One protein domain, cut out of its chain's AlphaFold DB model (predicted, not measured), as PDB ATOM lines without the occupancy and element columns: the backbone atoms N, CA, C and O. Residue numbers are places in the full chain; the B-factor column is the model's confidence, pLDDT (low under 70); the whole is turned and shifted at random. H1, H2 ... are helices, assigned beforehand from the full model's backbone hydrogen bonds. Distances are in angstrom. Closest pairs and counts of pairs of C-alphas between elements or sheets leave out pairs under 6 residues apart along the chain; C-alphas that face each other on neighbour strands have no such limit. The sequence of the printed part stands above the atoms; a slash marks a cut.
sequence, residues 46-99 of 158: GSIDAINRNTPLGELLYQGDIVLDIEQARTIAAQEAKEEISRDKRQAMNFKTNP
ATOM      1  N   GLY A  46     -55.878   5.281   9.466       62.06
ATOM      2  CA  GLY A  46     -56.322   4.465   8.346       62.06
ATOM      3  C   GLY A  46     -55.129   3.650   7.846       62.06
ATOM      4  O   GLY A  46     -53.979   4.044   8.045       62.06
ATOM      5  N   SER A  47     -55.387   2.543   7.148       80.25
ATOM      6  CA  SER A  47     -54.393   1.992   6.214       80.25
ATOM      7  C   SER A  47     -53.866   3.110   5.298       80.25
ATOM      8  O   SER A  47     -54.612   4.039   4.987       80.25
ATOM      9  N   ILE A  48     -52.616   3.021   4.829       79.88
ATOM     10  CA  ILE A  48     -52.048   3.986   3.864       79.88
ATOM     11  C   ILE A  48     -52.980   4.149   2.654       79.88
ATOM     12  O   ILE A  48     -53.252   5.265   2.223       79.88
ATOM     13  N   ASP A  49     -53.552   3.044   2.178       77.94
ATOM     14  CA  ASP A  49     -54.552   3.030   1.109       77.94
ATOM     15  C   ASP A  49     -55.803   3.853   1.471       77.94
ATOM     16  O   ASP A  49     -56.258   4.679   0.685       77.94
ATOM     17  N   ALA A  50     -56.320   3.717   2.695       77.94
ATOM     18  CA  ALA A  50     -57.465   4.503   3.156       77.94
ATOM     19  C   ALA A  50     -57.135   6.001   3.263       77.94
ATOM     20  O   ALA A  50     -57.978   6.841   2.950       77.94
ATOM     21  N   ILE A  51     -55.911   6.344   3.671       80.06
ATOM     22  CA  ILE A  51     -55.438   7.732   3.721       80.06
ATOM     23  C   ILE A  51     -55.361   8.309   2.301       80.06
ATOM     24  O   ILE A  51     -55.913   9.377   2.035       80.06
ATOM     25  N   ASN A  52     -54.737   7.586   1.373       82.25
ATOM     26  CA  ASN A  52     -54.470   8.070   0.021       82.25
ATOM     27  C   ASN A  52     -55.718   8.126  -0.872       82.25
ATOM     28  O   ASN A  52     -55.832   9.048  -1.683       82.25
ATOM     29  N   ARG A  53     -56.684   7.213  -0.698       78.81
ATOM     30  CA  ARG A  53     -57.975   7.229  -1.421       78.81
ATOM     31  C   ARG A  53     -58.784   8.504  -1.206       78.81
ATOM     32  O   ARG A  53     -59.584   8.866  -2.060       78.81
ATOM     33  N   ASN A  54     -58.561   9.203  -0.095       77.56
ATOM     34  CA  ASN A  54     -59.226  10.469   0.206       77.56
ATOM     35  C   ASN A  54     -58.529  11.685  -0.436       77.56
ATOM     36  O   ASN A  54     -58.854  12.826  -0.110       77.56
ATOM     37  N   THR A  55     -57.567  11.461  -1.337       76.12
ATOM     38  CA  THR A  55     -56.830  12.512  -2.049       76.12
ATOM     39  C   THR A  55     -57.065  12.418  -3.563       76.12
ATOM     40  O   THR A  55     -57.308  11.322  -4.068       76.12
ATOM     41  N   PRO A  56     -56.915  13.519  -4.329       76.88
ATOM     42  CA  PRO A  56     -57.007  13.481  -5.795       76.88
ATOM     43  C   PRO A  56     -55.992  12.545  -6.469       76.88
ATOM     44  O   PRO A  56     -56.174  12.166  -7.621       76.88
ATOM     45  N   LEU A  57     -54.910  12.191  -5.769       74.19
ATOM     46  CA  LEU A  57     -53.896  11.263  -6.266       74.19
ATOM     47  C   LEU A  57     -54.293   9.799  -6.062       74.19
ATOM     48  O   LEU A  57     -53.710   8.943  -6.716       74.19
ATOM     49  N   GLY A  58     -55.277   9.504  -5.206       75.44
ATOM     50  CA  GLY A  58     -55.661   8.139  -4.846       75.44
ATOM     51  C   GLY A  58     -55.993   7.256  -6.050       75.44
ATOM     52  O   GLY A  58     -55.591   6.100  -6.086       75.44
ATOM     53  N   GLU A  59     -56.644   7.816  -7.073       77.00
ATOM     54  CA  GLU A  59     -56.993   7.096  -8.310       77.00
ATOM     55  C   GLU A  59     -55.786   6.798  -9.217       77.00
ATOM     56  O   GLU A  59     -55.864   5.935 -10.088       77.00
ATOM     57  N   LEU A  60     -54.666   7.503  -9.027       81.00
ATOM     58  CA  LEU A  60     -53.444   7.351  -9.825       81.00
ATOM     59  C   LEU A  60     -52.423   6.408  -9.174       81.00
ATOM     60  O   LEU A  60     -51.434   6.043  -9.811       81.00
ATOM     61  N   LEU A  61     -52.634   6.035  -7.909       83.31
ATOM     62  CA  LEU A  61     -51.712   5.196  -7.154       83.31
ATOM     63  C   LEU A  61     -52.011   3.718  -7.393       83.31
ATOM     64  O   LEU A  61     -53.103   3.216  -7.130       83.31
ATOM     65  N   TYR A  62     -50.997   2.986  -7.833       83.25
ATOM     66  CA  TYR A  62     -51.044   1.536  -7.864       83.25
ATOM     67  C   TYR A  62     -51.026   0.990  -6.434       83.25
ATOM     68  O   TYR A  62     -50.208   1.411  -5.618       83.25
ATOM     69  N   GLN A  63     -51.946   0.069  -6.134       83.81
ATOM     70  CA  GLN A  63     -52.142  -0.510  -4.793       83.81
ATOM     71  C   GLN A  63     -52.346   0.524  -3.669       83.81
ATOM     72  O   GLN A  63     -52.207   0.198  -2.494       83.81
ATOM     73  N   GLY A  64     -52.738   1.749  -4.028       83.25
ATOM     74  CA  GLY A  64     -53.074   2.807  -3.083       83.25
ATOM     75  C   GLY A  64     -51.884   3.607  -2.556       83.25
ATOM     76  O   GLY A  64     -52.118   4.605  -1.886       83.25
ATOM     77  N   ASP A  65     -50.631   3.244  -2.848       85.69
ATOM     78  CA  ASP A  65     -49.449   3.926  -2.293       85.69
ATOM     79  C   ASP A  65     -48.222   4.017  -3.221       85.69
ATOM     80  O   ASP A  65     -47.212   4.609  -2.837       85.69
ATOM     81  N   ILE A  66     -48.298   3.509  -4.456       85.44
ATOM     82  CA  ILE A  66     -47.173   3.514  -5.401       85.44
ATOM     83  C   ILE A  66     -47.506   4.344  -6.644       85.44
ATOM     84  O   ILE A  66     -48.446   4.044  -7.377       85.44
ATOM     85  N   VAL A  67     -46.674   5.342  -6.948       87.62
ATOM     86  CA  VAL A  67     -46.660   5.979  -8.273       87.62
ATOM     87  C   VAL A  67     -45.804   5.125  -9.206       87.62
ATOM     88  O   VAL A  67     -44.623   4.907  -8.937       87.62
ATOM     89  N   LEU A  68     -46.394   4.635 -10.297       82.31
ATOM     90  CA  LEU A  68     -45.677   3.863 -11.311       82.31
ATOM     91  C   LEU A  68     -45.116   4.773 -12.402       82.31
ATOM     92  O   LEU A  68     -45.811   5.660 -12.900       82.31
ATOM     93  N   ASP A  69     -43.893   4.485 -12.844       81.38
ATOM     94  CA  ASP A  69     -43.447   4.918 -14.165       81.38
ATOM     95  C   ASP A  69     -44.227   4.177 -15.269       81.38
ATOM     96  O   ASP A  69     -44.728   3.061 -15.084       81.38
ATOM     97  N   ILE A  70     -44.305   4.787 -16.451       82.69
ATOM     98  CA  ILE A  70     -45.032   4.255 -17.605       82.69
ATOM     99  C   ILE A  70     -44.526   2.855 -17.975       82.69
ATOM    100  O   ILE A  70     -45.334   1.973 -18.273       82.69
ATOM    101  N   GLU A  71     -43.213   2.611 -17.932       79.38
ATOM    102  CA  GLU A  71     -42.663   1.295 -18.274       79.38
ATOM    103  C   GLU A  71     -42.996   0.231 -17.217       79.38
ATOM    104  O   GLU A  71     -43.240  -0.936 -17.550       79.38
ATOM    105  N   GLN A  72     -43.092   0.627 -15.943       78.19
ATOM    106  CA  GLN A  72     -43.539  -0.261 -14.865       78.19
ATOM    107  C   GLN A  72     -45.011  -0.637 -15.045       78.19
ATOM    108  O   GLN A  72     -45.346  -1.822 -14.994       78.19
ATOM    109  N   ALA A  73     -45.871   0.344 -15.333       83.62
ATOM    110  CA  ALA A  73     -47.291   0.118 -15.588       83.62
ATOM    111  C   ALA A  73     -47.517  -0.823 -16.783       83.62
ATOM    112  O   ALA A  73     -48.289  -1.779 -16.683       83.62
ATOM    113  N   ARG A  74     -46.786  -0.621 -17.891       80.50
ATOM    114  CA  ARG A  74     -46.830  -1.521 -19.060       80.50
ATOM    115  C   ARG A  74     -46.405  -2.944 -18.706       80.50
ATOM    116  O   ARG A  74     -47.044  -3.897 -19.143       80.50
ATOM    117  N   THR A  75     -45.333  -3.085 -17.926       77.25
ATOM    118  CA  THR A  75     -44.807  -4.394 -17.516       77.25
ATOM    119  C   THR A  75     -45.816  -5.151 -16.658       77.25
ATOM    120  O   THR A  75     -46.065  -6.325 -16.923       77.25
ATOM    121  N   ILE A  76     -46.421  -4.482 -15.674       77.56
ATOM    122  CA  ILE A  76     -47.429  -5.078 -14.789       77.56
ATOM    123  C   ILE A  76     -48.663  -5.492 -15.599       77.56
ATOM    124  O   ILE A  76     -49.049  -6.656 -15.547       77.56
ATOM    125  N   ALA A  77     -49.204  -4.605 -16.443       81.31
ATOM    126  CA  ALA A  77     -50.358  -4.924 -17.286       81.31
ATOM    127  C   ALA A  77     -50.095  -6.122 -18.220       81.31
ATOM    128  O   ALA A  77     -50.948  -6.991 -18.395       81.31
ATOM    129  N   ALA A  78     -48.889  -6.210 -18.794       77.25
ATOM    130  CA  ALA A  78     -48.496  -7.336 -19.638       77.25
ATOM    131  C   ALA A  78     -48.291  -8.645 -18.855       77.25
ATOM    132  O   ALA A  78     -48.440  -9.719 -19.432       77.25
ATOM    133  N   GLN A  79     -47.919  -8.580 -17.573       72.25
ATOM    134  CA  GLN A  79     -47.822  -9.751 -16.697       72.25
ATOM    135  C   GLN A  79     -49.203 -10.242 -16.263       72.25
ATOM    136  O   GLN A  79     -49.433 -11.446 -16.269       72.25
ATOM    137  N   GLU A  80     -50.122  -9.333 -15.943       73.25
ATOM    138  CA  GLU A  80     -51.499  -9.667 -15.562       73.25
ATOM    139  C   GLU A  80     -52.311 -10.243 -16.729       73.25
ATOM    140  O   GLU A  80     -53.149 -11.115 -16.522       73.25
ATOM    141  N   ALA A  81     -52.032  -9.809 -17.961       74.56
ATOM    142  CA  ALA A  81     -52.684 -10.330 -19.162       74.56
ATOM    143  C   ALA A  81     -52.237 -11.753 -19.557       74.56
ATOM    144  O   ALA A  81     -52.846 -12.361 -20.437       74.56
ATOM    145  N   LYS A  82     -51.163 -12.291 -18.962       70.06
ATOM    146  CA  LYS A  82     -50.727 -13.667 -19.233       70.06
ATOM    147  C   LYS A  82     -51.613 -14.641 -18.456       70.06
ATOM    148  O   LYS A  82     -51.589 -14.665 -17.234       70.06
ATOM    149  N   GLU A  83     -52.333 -15.494 -19.183       58.16
ATOM    150  CA  GLU A  83     -53.165 -16.577 -18.622       58.16
ATOM    151  C   GLU A  83     -52.340 -17.675 -17.921       58.16
ATOM    152  O   GLU A  83     -52.868 -18.486 -17.160       58.16
ATOM    153  N   GLU A  84     -51.029 -17.719 -18.170       61.25
ATOM    154  CA  GLU A  84     -50.133 -18.700 -17.573       61.25
ATOM    155  C   GLU A  84     -49.854 -18.345 -16.104       61.25
ATOM    156  O   GLU A  84     -49.265 -17.305 -15.802       61.25
ATOM    157  N   ILE A  85     -50.220 -19.243 -15.180       56.25
ATOM    158  CA  ILE A  85     -49.898 -19.164 -13.743       56.25
ATOM    159  C   ILE A  85     -48.394 -19.443 -13.539       56.25
ATOM    160  O   ILE A  85     -47.993 -20.337 -12.792       56.25
ATOM    161  N   SER A  86     -47.515 -18.700 -14.212       56.78
ATOM    162  CA  SER A  86     -46.134 -18.596 -13.763       56.78
ATOM    163  C   SER A  86     -46.153 -17.716 -12.522       56.78
ATOM    164  O   SER A  86     -46.513 -16.540 -12.584       56.78
ATOM    165  N   ARG A  87     -45.777 -18.272 -11.366       56.22
ATOM    166  CA  ARG A  87     -45.432 -17.480 -10.175       56.22
ATOM    167  C   ARG A  87     -44.127 -16.724 -10.435       56.22
ATOM    168  O   ARG A  87     -43.116 -16.950  -9.767       56.22
ATOM    169  N   ASP A  88     -44.144 -15.808 -11.389       57.84
ATOM    170  CA  ASP A  88     -43.119 -14.788 -11.470       57.84
ATOM    171  C   ASP A  88     -43.212 -13.979 -10.172       57.84
ATOM    172  O   ASP A  88     -44.300 -13.642  -9.691       57.84
ATOM    173  N   LYS A  89     -42.066 -13.752  -9.517       57.22
ATOM    174  CA  LYS A  89     -42.037 -12.970  -8.279       57.22
ATOM    175  C   LYS A  89     -42.726 -11.633  -8.551       57.22
ATOM    176  O   LYS A  89     -42.284 -10.900  -9.431       57.22
ATOM    177  N   ARG A  90     -43.757 -11.317  -7.761       59.06
ATOM    178  CA  ARG A  90     -44.436 -10.015  -7.749       59.06
ATOM    179  C   ARG A  90     -43.445  -8.956  -7.268       59.06
ATOM    180  O   ARG A  90     -43.357  -8.669  -6.079       59.06
ATOM    181  N   GLN A  91     -42.616  -8.460  -8.174       63.28
ATOM    182  CA  GLN A  91     -41.732  -7.329  -7.940       63.28
ATOM    183  C   GLN A  91     -42.175  -6.214  -8.870       63.28
ATOM    184  O   GLN A  91     -42.332  -6.448 -10.065       63.28
ATOM    185  N   ALA A  92     -42.308  -5.000  -8.335       58.44
ATOM    186  CA  ALA A  92     -42.600  -3.811  -9.135       58.44
ATOM    187  C   ALA A  92     -41.533  -3.554 -10.221       58.44
ATOM    188  O   ALA A  92     -41.772  -2.812 -11.170       58.44
ATOM    189  N   MET A  93     -40.342  -4.158 -10.092       66.81
ATOM    190  CA  MET A  93     -39.285  -4.066 -11.089       66.81
ATOM    191  C   MET A  93     -38.337  -5.268 -11.068       66.81
ATOM    192  O   MET A  93     -37.915  -5.740 -10.012       66.81
ATOM    193  N   ASN A  94     -37.933  -5.728 -12.255       70.56
ATOM    194  CA  ASN A  94     -36.857  -6.699 -12.412       70.56
ATOM    195  C   ASN A  94     -35.492  -5.991 -12.431       70.56
ATOM    196  O   ASN A  94     -35.099  -5.384 -13.425       70.56
ATOM    197  N   PHE A  95     -34.734  -6.111 -11.344       70.88
ATOM    198  CA  PHE A  95     -33.422  -5.465 -11.225       70.88
ATOM    199  C   PHE A  95     -32.315  -6.092 -12.085       70.88
ATOM    200  O   PHE A  95     -31.246  -5.501 -12.202       70.88
ATOM    201  N   LYS A  96     -32.529  -7.280 -12.674       72.88
ATOM    202  CA  LYS A  96     -31.564  -7.854 -13.629       72.88
ATOM    203  C   LYS A  96     -31.594  -7.105 -14.956       72.88
ATOM    204  O   LYS A  96     -30.554  -6.922 -15.573       72.88
ATOM    205  N   THR A  97     -32.783  -6.690 -15.383       72.00
ATOM    206  CA  THR A  97     -32.982  -5.920 -16.616       72.00
ATOM    207  C   THR A  97     -32.859  -4.419 -16.375       72.00
ATOM    208  O   THR A  97     -32.523  -3.685 -17.294       72.00
ATOM    209  N   ASN A  98     -33.084  -3.971 -15.135       72.25
ATOM    210  CA  ASN A  98     -33.098  -2.563 -14.746       72.25
ATOM    211  C   ASN A  98     -32.146  -2.294 -13.560       72.25
ATOM    212  O   ASN A  98     -32.599  -1.934 -12.470       72.25
ATOM    213  N   PRO A  99     -30.822  -2.486 -13.726       76.81
ATOM    214  CA  PRO A  99     -29.863  -2.352 -12.624       76.81
ATOM    215  C   PRO A  99     -29.760  -0.917 -12.085       76.81
ATOM    216  O   PRO A  99     -29.459  -0.728 -10.907       76.81
TER     217      PRO A  99
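This is residues 46 to 99 of the 158 residues of the protein "Peptidase M12A domain-containing protein" of Cylicostephanus goldi (UniProt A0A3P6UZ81). This is a loose domain with little regular structure: a short helix, H1, at one end and a longer one, H2, well away from it, with a winding link, residues 54 to 69, between them. Residues 80 to 87, of which 80 is the last residue of H2, stick out as a loop, and the stretch that follows folds back past H2 towards Pro 99. The printed part has 54 residues, 17 of them in two named helices, H1 then H2, with no named strand; the class is all helix. The radius of gyration of the C-alphas is 13.4 A, and the spans are 34 by 26 by 17 A.

H1, residues 48 to 53, and H2, residues 70 to 80, are apart, with no C-alpha of the one within 8 A of the other. In both helices every O i to N i+4 pair is within hydrogen-bond range. Residues 80 to 87, of which 80 belongs to H2, stand free.

H1 begins at C-alpha 48, (-52.048, 3.986, 3.864), and measures 8.6 A from first to last C-alpha. H2 measures 15.5 A and ends at C-alpha 80, (-51.499, -9.667, -15.562).

The two C-alphas farthest apart, those of Asn 54 and Lys 96, are 35.9 A apart. The printed part has no cut. The link from H1 to H2 is long, with 16 residues. Mean pLDDT of the printed part is 74.2; residue 46 and residues 83 to 93 are under 70.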